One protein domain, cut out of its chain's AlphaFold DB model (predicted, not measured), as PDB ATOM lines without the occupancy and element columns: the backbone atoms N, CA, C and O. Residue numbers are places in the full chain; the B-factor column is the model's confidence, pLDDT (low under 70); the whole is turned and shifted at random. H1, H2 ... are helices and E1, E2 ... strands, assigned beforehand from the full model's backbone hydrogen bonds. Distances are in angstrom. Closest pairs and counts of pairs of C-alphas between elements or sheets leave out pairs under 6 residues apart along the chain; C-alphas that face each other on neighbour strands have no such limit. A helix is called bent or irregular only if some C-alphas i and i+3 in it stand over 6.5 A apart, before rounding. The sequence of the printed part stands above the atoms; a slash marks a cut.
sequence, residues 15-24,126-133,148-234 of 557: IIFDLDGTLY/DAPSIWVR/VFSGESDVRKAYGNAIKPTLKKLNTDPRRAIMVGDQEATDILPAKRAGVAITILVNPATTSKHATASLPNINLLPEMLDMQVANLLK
ATOM      1  N   ILE A  15     120.516   6.455   0.355       95.25
ATOM      2  CA  ILE A  15     120.539   6.292   1.813       95.25
ATOM      3  C   ILE A  15     119.752   7.435   2.448       95.25
ATOM      4  O   ILE A  15     120.045   8.605   2.202       95.25
ATOM      5  N   ILE A  16     118.762   7.075   3.258       97.06
ATOM      6  CA  ILE A  16     117.960   7.977   4.074       97.06
ATOM      7  C   ILE A  16     118.446   7.824   5.514       97.06
ATOM      8  O   ILE A  16     118.363   6.737   6.088       97.06
ATOM      9  N   PHE A  17     118.982   8.906   6.064       97.69
ATOM     10  CA  PHE A  17     119.494   8.979   7.425       97.69
ATOM     11  C   PHE A  17     118.498   9.681   8.338       97.69
ATOM     12  O   PHE A  17     117.998  10.755   8.002       97.69
ATOM     13  N   ASP A  18     118.279   9.120   9.518       96.06
ATOM     14  CA  ASP A  18     117.919   9.910  10.688       96.06
ATOM     15  C   ASP A  18     119.097  10.809  11.145       96.06
ATOM     16  O   ASP A  18     120.237  10.634  10.709       96.06
ATOM     17  N   LEU A  19     118.812  11.808  11.986       94.94
ATOM     18  CA  LEU A  19     119.794  12.726  12.560       94.94
ATOM     19  C   LEU A  19     120.169  12.369  14.010       94.94
ATOM     20  O   LEU A  19     121.318  11.999  14.270       94.94
ATOM     21  N   ASP A  20     119.231  12.571  14.938       92.31
ATOM     22  CA  ASP A  20     119.449  12.594  16.385       92.31
ATOM     23  C   ASP A  20     119.587  11.168  16.933       92.31
ATOM     24  O   ASP A  20     118.623  10.421  16.942       92.31
ATOM     25  N   GLY A  21     120.770  10.796  17.432       90.94
ATOM     26  CA  GLY A  21     121.054   9.421  17.878       90.94
ATOM     27  C   GLY A  21     121.710   8.561  16.795       90.94
ATOM     28  O   GLY A  21     122.402   7.596  17.115       90.94
ATOM     29  N   THR A  22     121.593   8.976  15.530       93.88
ATOM     30  CA  THR A  22     122.150   8.271  14.368       93.88
ATOM     31  C   THR A  22     123.491   8.845  13.904       93.88
ATOM     32  O   THR A  22     124.492   8.127  13.841       93.88
ATOM     33  N   LEU A  23     123.547  10.140  13.559       94.94
ATOM     34  CA  LEU A  23     124.781  10.784  13.065       94.94
ATOM     35  C   LEU A  23     125.717  11.221  14.200       94.94
ATOM     36  O   LEU A  23     126.904  11.484  13.980       94.94
ATOM     37  N   TYR A  24     125.184  11.279  15.415       92.12
ATOM     38  CA  TYR A  24     125.896  11.493  16.665       92.12
ATOM     39  C   TYR A  24     125.167  10.760  17.792       92.12
ATOM     40  O   TYR A  24     123.943  10.631  17.741       92.12
ATOM     41  N   ASP A 126     112.604  14.319  12.449       91.00
ATOM     42  CA  ASP A 126     111.412  14.928  13.051       91.00
ATOM     43  C   ASP A 126     111.717  16.224  13.815       91.00
ATOM     44  O   ASP A 126     110.793  16.879  14.312       91.00
ATOM     45  N   ALA A 127     112.987  16.619  13.902       91.25
ATOM     46  CA  ALA A 127     113.389  17.847  14.559       91.25
ATOM     47  C   ALA A 127     113.102  19.089  13.690       91.25
ATOM     48  O   ALA A 127     113.033  18.993  12.458       91.25
ATOM     49  N   PRO A 128     112.953  20.279  14.303       92.94
ATOM     50  CA  PRO A 128     112.746  21.527  13.571       92.94
ATOM     51  C   PRO A 128     113.928  21.891  12.666       92.94
ATOM     52  O   PRO A 128     115.087  21.608  12.976       92.94
ATOM     53  N   SER A 129     113.651  22.604  11.574       94.31
ATOM     54  CA  SER A 129     114.628  22.944  10.531       94.31
ATOM     55  C   SER A 129     115.833  23.724  11.066       94.31
ATOM     56  O   SER A 129     116.956  23.549  10.590       94.31
ATOM     57  N   ILE A 130     115.621  24.580  12.074       95.94
ATOM     58  CA  ILE A 130     116.689  25.355  12.712       95.94
ATOM     59  C   ILE A 130     117.686  24.464  13.457       95.94
ATOM     60  O   ILE A 130     118.888  24.664  13.309       95.94
ATOM     61  N   TRP A 131     117.205  23.440  14.168       96.06
ATOM     62  CA  TRP A 131     118.059  22.478  14.861       96.06
ATOM     63  C   TRP A 131     118.824  21.613  13.867       96.06
ATOM     64  O   TRP A 131     120.048  21.532  13.943       96.06
ATOM     65  N   VAL A 132     118.121  21.055  12.875       96.50
ATOM     66  CA  VAL A 132     118.722  20.221  11.825       96.50
ATOM     67  C   VAL A 132     119.872  20.956  11.133       96.50
ATOM     68  O   VAL A 132     120.971  20.421  11.002       96.50
ATOM     69  N   ARG A 133     119.651  22.213  10.735       96.62
ATOM     70  CA  ARG A 133     120.682  23.049  10.106       96.62
ATOM     71  C   ARG A 133     121.879  23.286  11.026       96.62
ATOM     72  O   ARG A 133     123.010  23.164  10.567       96.62
ATOM     73  N   VAL A 148     117.175  17.485   2.523       94.12
ATOM     74  CA  VAL A 148     116.989  17.498   3.979       94.12
ATOM     75  C   VAL A 148     115.513  17.717   4.303       94.12
ATOM     76  O   VAL A 148     114.943  18.762   3.992       94.12
ATOM     77  N   PHE A 149     114.905  16.736   4.965       92.56
ATOM     78  CA  PHE A 149     113.532  16.784   5.456       92.56
ATOM     79  C   PHE A 149     113.530  16.979   6.975       92.56
ATOM     80  O   PHE A 149     114.174  16.225   7.702       92.56
ATOM     81  N   SER A 150     112.812  18.006   7.434       91.19
ATOM     82  CA  SER A 150     112.654  18.357   8.854       91.19
ATOM     83  C   SER A 150     111.203  18.168   9.304       91.19
ATOM     84  O   SER A 150     110.287  18.192   8.478       91.19
ATOM     85  N   GLY A 151     110.975  18.027  10.611       85.56
ATOM     86  CA  GLY A 151     109.671  17.674  11.185       85.56
ATOM     87  C   GLY A 151     108.722  18.845  11.430       85.56
ATOM     88  O   GLY A 151     107.864  18.769  12.307       85.56
ATOM     89  N   GLU A 152     108.885  19.956  10.709       83.25
ATOM     90  CA  GLU A 152     107.991  21.115  10.842       83.25
ATOM     91  C   GLU A 152     106.636  20.895  10.150       83.25
ATOM     92  O   GLU A 152     105.642  21.490  10.565       83.25
ATOM     93  N   SER A 153     106.579  20.011   9.149       76.31
ATOM     94  CA  SER A 153     105.343  19.641   8.445       76.31
ATOM     95  C   SER A 153     104.520  18.578   9.188       76.31
ATOM     96  O   SER A 153     105.003  17.962  10.137       76.31
ATOM     97  N   ASP A 154     103.304  18.302   8.712       68.62
ATOM     98  CA  ASP A 154     102.446  17.221   9.237       68.62
ATOM     99  C   ASP A 154     102.897  15.814   8.792       68.62
ATOM    100  O   ASP A 154     102.353  14.788   9.212       68.62
ATOM    101  N   VAL A 155     103.927  15.752   7.947       73.50
ATOM    102  CA  VAL A 155     104.598  14.526   7.519       73.50
ATOM    103  C   VAL A 155     105.790  14.284   8.452       73.50
ATOM    104  O   VAL A 155     106.807  14.967   8.346       73.50
ATOM    105  N   ARG A 156     105.654  13.330   9.384       78.38
ATOM    106  CA  ARG A 156     106.622  13.029  10.457       78.38
ATOM    107  C   ARG A 156     106.827  11.525  10.634       78.38
ATOM    108  O   ARG A 156     105.917  10.718  10.424       78.38
ATOM    109  N   LYS A 157     108.034  11.120  11.020       81.62
ATOM    110  CA  LYS A 157     108.371   9.714  11.279       81.62
ATOM    111  C   LYS A 157     107.560   9.159  12.446       81.62
ATOM    112  O   LYS A 157     107.033   8.057  12.324       81.62
ATOM    113  N   ALA A 158     107.360   9.952  13.500       73.50
ATOM    114  CA  ALA A 158     106.533   9.616  14.660       73.50
ATOM    115  C   ALA A 158     105.088   9.225  14.296       73.50
ATOM    116  O   ALA A 158     104.482   8.399  14.969       73.50
ATOM    117  N   TYR A 159     104.544   9.755  13.194       76.00
ATOM    118  CA  TYR A 159     103.201   9.415  12.708       76.00
ATOM    119  C   TYR A 159     103.193   8.245  11.712       76.00
ATOM    120  O   TYR A 159     102.153   7.894  11.157       76.00
ATOM    121  N   GLY A 160     104.358   7.661  11.416       75.81
ATOM    122  CA  GLY A 160     104.519   6.594  10.428       75.81
ATOM    123  C   GLY A 160     104.228   7.020   8.985       75.81
ATOM    124  O   GLY A 160     104.161   6.164   8.101       75.81
ATOM    125  N   ASN A 161     104.059   8.321   8.725       81.81
ATOM    126  CA  ASN A 161     103.629   8.852   7.434       81.81
ATOM    127  C   ASN A 161     104.765   9.522   6.641       81.81
ATOM    128  O   ASN A 161     104.515   9.950   5.522       81.81
ATOM    129  N   ALA A 162     106.003   9.577   7.149       86.81
ATOM    130  CA  ALA A 162     107.099  10.296   6.484       86.81
ATOM    131  C   ALA A 162     107.861   9.525   5.399       86.81
ATOM    132  O   ALA A 162     108.254  10.111   4.387       86.81
ATOM    133  N   ILE A 163     108.063   8.217   5.560       89.69
ATOM    134  CA  ILE A 163     108.982   7.472   4.683       89.69
ATOM    135  C   ILE A 163     108.427   7.315   3.262       89.69
ATOM    136  O   ILE A 163     109.137   7.582   2.292       89.69
ATOM    137  N   LYS A 164     107.148   6.946   3.100       88.19
ATOM    138  CA  LYS A 164     106.531   6.789   1.768       88.19
ATOM    139  C   LYS A 164     106.504   8.105   0.964       88.19
ATOM    140  O   LYS A 164     106.951   8.086  -0.184       88.19
ATOM    141  N   PRO A 165     106.045   9.248   1.514       88.31
ATOM    142  CA  PRO A 165     106.126  10.537   0.824       88.31
ATOM    143  C   PRO A 165     107.555  10.963   0.504       88.31
ATOM    144  O   PRO A 165     107.789  11.490  -0.580       88.31
ATOM    145  N   THR A 166     108.510  10.687   1.398       90.19
ATOM    146  CA  THR A 166     109.933  10.960   1.152       90.19
ATOM    147  C   THR A 166     110.429  10.185  -0.068       90.19
ATOM    148  O   THR A 166     110.948  10.788  -1.005       90.19
ATOM    149  N   LEU A 167     110.185   8.872  -0.132       88.75
ATOM    150  CA  LEU A 167     110.545   8.040  -1.288       88.75
ATOM    151  C   LEU A 167     109.891   8.537  -2.586       88.75
ATOM    152  O   LEU A 167     110.561   8.630  -3.615       88.75
ATOM    153  N   LYS A 168     108.607   8.921  -2.527       88.25
ATOM    154  CA  LYS A 168     107.870   9.481  -3.670       88.25
ATOM    155  C   LYS A 168     108.481  10.800  -4.149       88.25
ATOM    156  O   LYS A 168     108.725  10.949  -5.342       88.25
ATOM    157  N   LYS A 169     108.760  11.737  -3.238       88.38
ATOM    158  CA  LYS A 169     109.357  13.044  -3.562       88.38
ATOM    159  C   LYS A 169     110.768  12.906  -4.133       88.38
ATOM    160  O   LYS A 169     111.146  13.666  -5.016       88.38
ATOM    161  N   LEU A 170     111.528  11.916  -3.670       86.31
ATOM    162  CA  LEU A 170     112.864  11.612  -4.184       86.31
ATOM    163  C   LEU A 170     112.857  10.846  -5.516       86.31
ATOM    164  O   LEU A 170     113.923  10.706  -6.117       86.31
ATOM    165  N   ASN A 171     111.692  10.351  -5.957       85.19
ATOM    166  CA  ASN A 171     111.542   9.404  -7.063       85.19
ATOM    167  C   ASN A 171     112.455   8.167  -6.906       85.19
ATOM    168  O   ASN A 171     113.095   7.710  -7.855       85.19
ATOM    169  N   THR A 172     112.552   7.653  -5.678       84.31
ATOM    170  CA  THR A 172     113.417   6.520  -5.325       84.31
ATOM    171  C   THR A 172     112.594   5.236  -5.242       84.31
ATOM    172  O   THR A 172     111.628   5.162  -4.486       84.31
ATOM    173  N   ASP A 173     113.011   4.193  -5.970       81.31
ATOM    174  CA  ASP A 173     112.466   2.835  -5.805       81.31
ATOM    175  C   ASP A 173     112.769   2.342  -4.374       81.31
ATOM    176  O   ASP A 173     113.949   2.286  -4.012       81.31
ATOM    177  N   PRO A 174     111.764   1.951  -3.563       83.38
ATOM    178  CA  PRO A 174     111.986   1.423  -2.214       83.38
ATOM    179  C   PRO A 174     112.978   0.249  -2.177       83.38
ATOM    180  O   PRO A 174     113.777   0.125  -1.247       83.38
ATOM    181  N   ARG A 175     113.034  -0.562  -3.242       82.19
ATOM    182  CA  ARG A 175     113.990  -1.678  -3.364       82.19
ATOM    183  C   ARG A 175     115.441  -1.221  -3.539       82.19
ATOM    184  O   ARG A 175     116.360  -2.021  -3.413       82.19
ATOM    185  N   ARG A 176     115.644   0.058  -3.853       81.31
ATOM    186  CA  ARG A 176     116.942   0.737  -3.958       81.31
ATOM    187  C   ARG A 176     117.117   1.805  -2.873       81.31
ATOM    188  O   ARG A 176     117.939   2.710  -3.010       81.31
ATOM    189  N   ALA A 177     116.347   1.715  -1.793       88.50
ATOM    190  CA  ALA A 177     116.478   2.582  -0.635       88.50
ATOM    191  C   ALA A 177     117.116   1.835   0.542       88.50
ATOM    192  O   ALA A 177     116.899   0.636   0.743       88.50
ATOM    193  N   ILE A 178     117.891   2.580   1.321       94.50
ATOM    194  CA  ILE A 178     118.477   2.160   2.589       94.50
ATOM    195  C   ILE A 178     117.983   3.143   3.650       94.50
ATOM    196  O   ILE A 178     118.168   4.345   3.478       94.50
ATOM    197  N   MET A 179     117.375   2.652   4.729       96.56
ATOM    198  CA  MET A 179     117.049   3.463   5.907       96.56
ATOM    199  C   MET A 179     118.071   3.196   7.008       96.56
ATOM    200  O   MET A 179     118.313   2.034   7.341       96.56
ATOM    201  N   VAL A 180     118.641   4.256   7.575       96.94
ATOM    202  CA  VAL A 180     119.568   4.194   8.711       96.94
ATOM    203  C   VAL A 180     119.024   5.084   9.821       96.94
ATOM    204  O   VAL A 180     118.842   6.281   9.599       96.94
ATOM    205  N   GLY A 181     118.766   4.506  10.991       95.38
ATOM    206  CA  GLY A 181     118.237   5.240  12.138       95.38
ATOM    207  C   GLY A 181     118.459   4.520  13.461       95.38
ATOM    208  O   GLY A 181     118.848   3.353  13.462       95.38
ATOM    209  N   ASP A 182     118.241   5.200  14.579       93.31
ATOM    210  CA  ASP A 182     118.488   4.684  15.928       93.31
ATOM    211  C   ASP A 182     117.245   4.052  16.573       93.31
ATOM    212  O   ASP A 182     117.365   3.361  17.592       93.31
ATOM    213  N   GLN A 183     116.064   4.247  15.971       91.31
ATOM    214  CA  GLN A 183     114.785   3.856  16.554       91.31
ATOM    215  C   GLN A 183     114.008   2.824  15.734       91.31
ATOM    216  O   GLN A 183     113.654   3.004  14.566       91.31
ATOM    217  N   GLU A 184     113.606   1.753  16.418       91.44
ATOM    218  CA  GLU A 184     112.801   0.677  15.841       91.44
ATOM    219  C   GLU A 184     111.444   1.174  15.310       91.44
ATOM    220  O   GLU A 184     111.043   0.871  14.183       91.44
ATOM    221  N   ALA A 185     110.729   1.950  16.129       90.56
ATOM    222  CA  ALA A 185     109.338   2.325  15.884       90.56
ATOM    223  C   ALA A 185     109.168   3.386  14.786       90.56
ATOM    224  O   ALA A 185     108.171   3.360  14.060       90.56
ATOM    225  N   THR A 186     110.128   4.302  14.659       89.81
ATOM    226  CA  THR A 186     110.037   5.493  13.800       89.81
ATOM    227  C   THR A 186     110.895   5.378  12.539       89.81
ATOM    228  O   THR A 186     110.497   5.910  11.500       89.81
ATOM    229  N   ASP A 187     111.991   4.613  12.574       93.69
ATOM    230  CA  ASP A 187     112.867   4.420  11.415       93.69
ATOM    231  C   ASP A 187     112.684   3.040  10.776       93.69
ATOM    232  O   ASP A 187     112.344   2.933   9.594       93.69
ATOM    233  N   ILE A 188     112.868   1.966  11.550       94.50
ATOM    234  CA  ILE A 188     112.983   0.605  11.005       94.50
ATOM    235  C   ILE A 188     111.632   0.050  10.546       94.50
ATOM    236  O   ILE A 188     111.461  -0.303   9.372       94.50
ATOM    237  N   LEU A 189     110.648  -0.021  11.444       92.19
ATOM    238  CA  LEU A 189     109.338  -0.607  11.149       92.19
ATOM    239  C   LEU A 189     108.575   0.152  10.051       92.19
ATOM    240  O   LEU A 189     107.987  -0.498   9.175       92.19
ATOM    241  N   PRO A 190     108.549   1.500  10.022       91.12
ATOM    242  CA  PRO A 190     107.919   2.230   8.926       91.12
ATOM    243  C   PRO A 190     108.652   2.024   7.594       91.12
ATOM    244  O   PRO A 190     107.991   1.884   6.563       91.12
ATOM    245  N   ALA A 191     109.988   1.925   7.595       93.00
ATOM    246  CA  ALA A 191     110.761   1.688   6.376       93.00
ATOM    247  C   ALA A 191     110.464   0.308   5.785       93.00
ATOM    248  O   ALA A 191     110.201   0.187   4.585       93.00
ATOM    249  N   LYS A 192     110.395  -0.724   6.632       89.38
ATOM    250  CA  LYS A 192     109.961  -2.068   6.226       89.38
ATOM    251  C   LYS A 192     108.560  -2.056   5.620       89.38
ATOM    252  O   LYS A 192     108.369  -2.580   4.526       89.38
ATOM    253  N   ARG A 193     107.593  -1.400   6.275       90.06
ATOM    254  CA  ARG A 193     106.215  -1.245   5.758       90.06
ATOM    255  C   ARG A 193     106.152  -0.469   4.437       90.06
ATOM    256  O   ARG A 193     105.200  -0.628   3.673       90.06
ATOM    257  N   ALA A 194     107.142   0.377   4.162       86.06
ATOM    258  CA  ALA A 194     107.280   1.109   2.906       86.06
ATOM    259  C   ALA A 194     108.002   0.314   1.799       86.06
ATOM    260  O   ALA A 194     108.103   0.812   0.679       86.06
ATOM    261  N   GLY A 195     108.475  -0.905   2.080       87.12
ATOM    262  CA  GLY A 195     109.178  -1.751   1.114       87.12
ATOM    263  C   GLY A 195     110.655  -1.397   0.926       87.12
ATOM    264  O   GLY A 195     111.237  -1.760  -0.096       87.12
ATOM    265  N   VAL A 196     111.260  -0.680   1.880       88.88
ATOM    266  CA  VAL A 196     112.692  -0.348   1.853       88.88
ATOM    267  C   VAL A 196     113.529  -1.629   1.952       88.88
ATOM    268  O   VAL A 196     113.337  -2.428   2.870       88.88
ATOM    269  N   ALA A 197     114.460  -1.826   1.012       79.44
ATOM    270  CA  ALA A 197     115.231  -3.069   0.896       79.44
ATOM    271  C   ALA A 197     116.177  -3.324   2.079       79.44
ATOM    272  O   ALA A 197     116.250  -4.446   2.589       79.44
ATOM    273  N   ILE A 198     116.906  -2.295   2.515       87.12
ATOM    274  CA  ILE A 198     117.861  -2.391   3.624       87.12
ATOM    275  C   ILE A 198     117.441  -1.425   4.727       87.12
ATOM    276  O   ILE A 198     117.220  -0.242   4.493       87.12
ATOM    277  N   THR A 199     117.371  -1.932   5.950       93.06
ATOM    278  CA  THR A 199     117.093  -1.141   7.155       93.06
ATOM    279  C   THR A 199     118.194  -1.424   8.162       93.06
ATOM    280  O   THR A 199     118.511  -2.590   8.391       93.06
ATOM    281  N   ILE A 200     118.824  -0.388   8.706       92.50
ATOM    282  CA  ILE A 200     119.951  -0.521   9.629       92.50
ATOM    283  C   ILE A 200     119.626   0.252  10.895       92.50
ATOM    284  O   ILE A 200     119.461   1.470  10.840       92.50
ATOM    285  N   LEU A 201     119.553  -0.471  12.011       92.88
ATOM    286  CA  LEU A 201     119.458   0.133  13.333       92.88
ATOM    287  C   LEU A 201     120.863   0.541  13.788       92.88
ATOM    288  O   LEU A 201     121.763  -0.297  13.795       92.88
ATOM    289  N   VAL A 202     121.064   1.800  14.166       90.81
ATOM    290  CA  VAL A 202     122.306   2.290  14.774       90.81
ATOM    291  C   VAL A 202     122.038   2.556  16.247       90.81
ATOM    292  O   VAL A 202     121.540   3.613  16.610       90.81
ATOM    293  N   ASN A 203     122.334   1.583  17.103       85.81
ATOM    294  CA  ASN A 203     122.086   1.696  18.531       85.81
ATOM    295  C   ASN A 203     123.115   0.866  19.323       85.81
ATOM    296  O   ASN A 203     123.266  -0.327  19.056       85.81
ATOM    297  N   PRO A 204     123.833   1.455  20.297       80.31
ATOM    298  CA  PRO A 204     124.859   0.741  21.057       80.31
ATOM    299  C   PRO A 204     124.286  -0.267  22.059       80.31
ATOM    300  O   PRO A 204     124.981  -1.211  22.424       80.31
ATOM    301  N   ALA A 205     123.050  -0.069  22.520       80.12
ATOM    302  CA  ALA A 205     122.456  -0.843  23.608       80.12
ATOM    303  C   ALA A 205     121.439  -1.884  23.129       80.12
ATOM    304  O   ALA A 205     121.135  -2.831  23.851       80.12
ATOM    305  N   THR A 206     120.885  -1.707  21.929       80.19
ATOM    306  CA  THR A 206     119.794  -2.545  21.432       80.19
ATOM    307  C   THR A 206     120.066  -3.044  20.025       80.19
ATOM    308  O   THR A 206     120.709  -2.390  19.208       80.19
ATOM    309  N   THR A 207     119.564  -4.242  19.745       84.81
ATOM    310  CA  THR A 207     119.529  -4.799  18.396       84.81
ATOM    311  C   THR A 207     118.084  -4.957  17.958       84.81
ATOM    312  O   THR A 207     117.181  -5.176  18.767       84.81
ATOM    313  N   SER A 208     117.867  -4.843  16.657       82.31
ATOM    314  CA  SER A 208     116.561  -5.029  16.052       82.31
ATOM    315  C   SER A 208     116.400  -6.454  15.540       82.31
ATOM    316  O   SER A 208     117.262  -6.969  14.825       82.31
ATOM    317  N   LYS A 209     115.246  -7.066  15.827       81.38
ATOM    318  CA  LYS A 209     114.821  -8.318  15.179       81.38
ATOM    319  C   LYS A 209     114.216  -8.084  13.790       81.38
ATOM    320  O   LYS A 209     114.061  -9.041  13.035       81.38
ATOM    321  N   HIS A 210     113.851  -6.844  13.456       85.56
ATOM    322  CA  HIS A 210     113.203  -6.514  12.187       85.56
ATOM    323  C   HIS A 210     114.158  -5.859  11.187       85.56
ATOM    324  O   HIS A 210     113.983  -6.049   9.981       85.56
ATOM    325  N   ALA A 211     115.166  -5.115  11.645       86.31
ATOM    326  CA  ALA A 211     116.150  -4.482  10.780       86.31
ATOM    327  C   ALA A 211     116.946  -5.529   9.992       86.31
ATOM    328  O   ALA A 211     117.128  -6.671  10.404       86.31
ATOM    329  N   THR A 212     117.452  -5.121   8.831       82.19
ATOM    330  CA  THR A 212     118.365  -5.942   8.026       82.19
ATOM    331  C   THR A 212     119.700  -6.148   8.748       82.19
ATOM    332  O   THR A 212     120.300  -7.213   8.633       82.19
ATOM    333  N   ALA A 213     120.160  -5.138   9.489       81.50
ATOM    334  CA  ALA A 213     121.325  -5.222  10.360       81.50
ATOM    335  C   ALA A 213     121.181  -4.255  11.543       81.50
ATOM    336  O   ALA A 213     120.431  -3.284  11.471       81.50
ATOM    337  N   SER A 214     121.926  -4.515  12.615       85.25
ATOM    338  CA  SER A 214     122.100  -3.582  13.732       85.25
ATOM    339  C   SER A 214     123.583  -3.272  13.897       85.25
ATOM    340  O   SER A 214     124.415  -4.171  13.764       85.25
ATOM    341  N   LEU A 215     123.911  -2.012  14.156       83.00
ATOM    342  CA  LEU A 215     125.264  -1.518  14.365       83.00
ATOM    343  C   LEU A 215     125.321  -0.741  15.682       83.00
ATOM    344  O   LEU A 215     124.409   0.034  15.958       83.00
ATOM    345  N   PRO A 216     126.403  -0.859  16.464       79.44
ATOM    346  CA  PRO A 216     126.545  -0.088  17.695       79.44
ATOM    347  C   PRO A 216     126.794   1.406  17.437       79.44
ATOM    348  O   PRO A 216     126.548   2.237  18.303       79.44
ATOM    349  N   ASN A 217     127.324   1.754  16.260       83.75
ATOM    350  CA  ASN A 217     127.572   3.122  15.813       83.75
ATOM    351  C   ASN A 217     127.744   3.164  14.283       83.75
ATOM    352  O   ASN A 217     127.881   2.132  13.622       83.75
ATOM    353  N   ILE A 218     127.771   4.374  13.721       89.94
ATOM    354  CA  ILE A 218     127.830   4.600  12.272       89.94
ATOM    355  C   ILE A 218     129.182   4.244  11.624       89.94
ATOM    356  O   ILE A 218     129.256   4.134  10.403       89.94
ATOM    357  N   ASN A 219     130.259   4.032  12.390       84.69
ATOM    358  CA  ASN A 219     131.598   3.832  11.815       84.69
ATOM    359  C   ASN A 219     131.700   2.557  10.976       84.69
ATOM    360  O   ASN A 219     132.422   2.549   9.988       84.69
ATOM    361  N   LEU A 220     130.939   1.523  11.345       79.88
ATOM    362  CA  LEU A 220     130.899   0.222  10.664       79.88
ATOM    363  C   LEU A 220     129.914   0.187   9.484       79.88
ATOM    364  O   LEU A 220     129.703  -0.852   8.850       79.88
ATOM    365  N   LEU A 221     129.234   1.305   9.220       84.38
ATOM    366  CA  LEU A 221     128.210   1.386   8.188       84.38
ATOM    367  C   LEU A 221     128.766   1.123   6.776       84.38
ATOM    368  O   LEU A 221     128.101   0.395   6.036       84.38
ATOM    369  N   PRO A 222     129.946   1.643   6.373       80.12
ATOM    370  CA  PRO A 222     130.500   1.362   5.052       80.12
ATOM    371  C   PRO A 222     130.731  -0.134   4.796       80.12
ATOM    372  O   PRO A 222     130.240  -0.639   3.785       80.12
ATOM    373  N   GLU A 223     131.406  -0.857   5.703       69.88
ATOM    374  CA  GLU A 223     131.671  -2.290   5.502       69.88
ATOM    375  C   GLU A 223     130.382  -3.119   5.542       69.88
ATOM    376  O   GLU A 223     130.197  -4.041   4.741       69.88
ATOM    377  N   MET A 224     129.454  -2.777   6.444       73.50
ATOM    378  CA  MET A 224     128.169  -3.467   6.553       73.50
ATOM    379  C   MET A 224     127.333  -3.310   5.280       73.50
ATOM    380  O   MET A 224     126.745  -4.283   4.804       73.50
ATOM    381  N   LEU A 225     127.279  -2.108   4.702       72.62
ATOM    382  CA  LEU A 225     126.525  -1.869   3.471       72.62
ATOM    383  C   LEU A 225     127.079  -2.673   2.299       72.62
ATOM    384  O   LEU A 225     126.293  -3.262   1.557       72.62
ATOM    385  N   ASP A 226     128.401  -2.767   2.173       63.56
ATOM    386  CA  ASP A 226     129.027  -3.593   1.139       63.56
ATOM    387  C   ASP A 226     128.627  -5.073   1.288       63.56
ATOM    388  O   ASP A 226     128.267  -5.729   0.306       63.56
ATOM    389  N   MET A 227     128.567  -5.584   2.521       58.66
ATOM    390  CA  MET A 227     128.123  -6.953   2.795       58.66
ATOM    391  C   MET A 227     126.625  -7.170   2.521       58.66
ATOM    392  O   MET A 227     126.242  -8.187   1.935       58.66
ATOM    393  N   GLN A 228     125.759  -6.239   2.934       63.12
ATOM    394  CA  GLN A 228     124.303  -6.386   2.818       63.12
ATOM    395  C   GLN A 228     123.806  -6.208   1.387       63.12
ATOM    396  O   GLN A 228     122.962  -6.983   0.936       63.12
ATOM    397  N   VAL A 229     124.370  -5.257   0.640       56.19
ATOM    398  CA  VAL A 229     124.098  -5.126  -0.795       56.19
ATOM    399  C   VAL A 229     124.526  -6.411  -1.511       56.19
ATOM    400  O   VAL A 229     123.737  -6.977  -2.268       56.19
ATOM    401  N   ALA A 230     125.700  -6.968  -1.191       52.62
ATOM    402  CA  ALA A 230     126.135  -8.253  -1.739       52.62
ATOM    403  C   ALA A 230     125.201  -9.426  -1.361       52.62
ATOM    404  O   ALA A 230     124.976 -10.329  -2.171       52.62
ATOM    405  N   ASN A 231     124.633  -9.439  -0.154       51.19
ATOM    406  CA  ASN A 231     123.697 -10.479   0.286       51.19
ATOM    407  C   ASN A 231     122.304 -10.349  -0.341       51.19
ATOM    408  O   ASN A 231     121.709 -11.370  -0.692       51.19
ATOM    409  N   LEU A 232     121.799  -9.131  -0.546       53.31
ATOM    410  CA  LEU A 232     120.559  -8.914  -1.291       53.31
ATOM    411  C   LEU A 232     120.687  -9.438  -2.714       53.31
ATOM    412  O   LEU A 232     119.842 -10.230  -3.134       53.31
ATOM    413  N   LEU A 233     121.800  -9.126  -3.382       47.28
ATOM    414  CA  LEU A 233     122.116  -9.690  -4.691       47.28
ATOM    415  C   LEU A 233     122.081 -11.231  -4.646       47.28
ATOM    416  O   LEU A 233     121.440 -11.849  -5.491       47.28
ATOM    417  N   LYS A 234     122.643 -11.877  -3.607       43.19
ATOM    418  CA  LYS A 234     122.565 -13.345  -3.389       43.19
ATOM    419  C   LYS A 234     121.160 -13.888  -3.083       43.19
ATOM    420  O   LYS A 234     120.896 -15.066  -3.332       43.19
TER     421      LYS A 234
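Overview. This is residues 15 to 24, 126 to 133 and 148 to 234 of the 557 residues of the protein "HAD family hydrolase" of Candidatus Parcubacteria bacterium (UniProt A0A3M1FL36). A small sheet of four parallel strands forms a slab between two helices, H3 over one face and H4 over the other, three layers in all. H2 only grazes the sheet, and H1 lies out beyond the edge strand E1, at the far end of the body from H4. The printed part has 105 residues, with four named helices and four named strands in the chain order E1 H1 H2 E2 H3 E3 E4 H4; across the sheet the order is E1 E2 E3 E4. The class is mixed, helices and strands, and the whole is compact, with a radius of gyration of the C-alphas of 13.2 A and spans of 38 by 29 by 23 A.

Arrangement. Start at the inner strands E2, residues 177 to 181, and E3, residues 198 to 202, parallel at 14 degrees; look there for N 200 and O 179, 2.8 A apart. Beside E2 stands the edge strand E1, residues 15 to 17, parallel at 22 degrees, with N 16 and O 178 at 2.8 A. Beside E3 stands the other edge strand, E4, residues 213 to 215, parallel at 25 degrees, with N 215 and O 201 at 2.8 A. H3, residues 184 to 193, is on the sheet at a height of 8.9 A, over E2 and E3 and along the strands, at 3 degrees to E3 on the local plane; its closest C-alphas to E2 are those of Asp 187 and Gly 181, 5.5 A. E2, H3 and E3 form a strand-helix-strand unit, two parallel neighbour strands joined through a helix, with a right-handed crossover. On the opposite face find H4, residues 218 to 234, at a height of 7.6 A, over E3 and only just over E4, where 3 of its C-alphas fall; its closest C-alphas to E3 are those of Ile 218 and Val 202, 6.5 A. H2, residues 163 to 170, is close to H3 but not clearly touching, with Ile 163 and Ala 191 the closest C-alphas at 6.3 A. H1, residues 129 to 133, is not on the sheet and is apart from H2. Every O i to N i+4 pair is within hydrogen-bond range in H1 and H2, against 4 of 6 in H3 and 11 of 13 in H4.

Along the chain. Find C-alpha 15 at (120.539, 6.292, 1.813), where E1 begins. E2 runs 13.2 A from C-alpha 177 at (116.478, 2.582, -0.635), and E3 12.9 A. H2 measures 10.5 A and H3 12.2 A; H3 is only just irregular, C-alphas 186 and 189 being 6.7 A apart. H4 runs 24.4 A to C-alpha 234 at (122.565, -13.345, -3.389); it is irregular, with C-alphas 219 and 222 7.3 A apart, and has a kink of 36 degrees near residue 225.

Size, cuts and confidence. The two C-alphas farthest apart are those of Ile 130 and Lys 234, 42.3 A. Residues 25 to 125 and 134 to 147 are not printed; the gaps are 15.3 A from C-alpha 24 to 126 and 9.1 A from C-alpha 133 to 148. Of the links printed whole, none is long; residues 148 to 162 hold no named element. The mean pLDDT of the printed part is 84.4; residues 154, 223 and 226 to 234 are under 70.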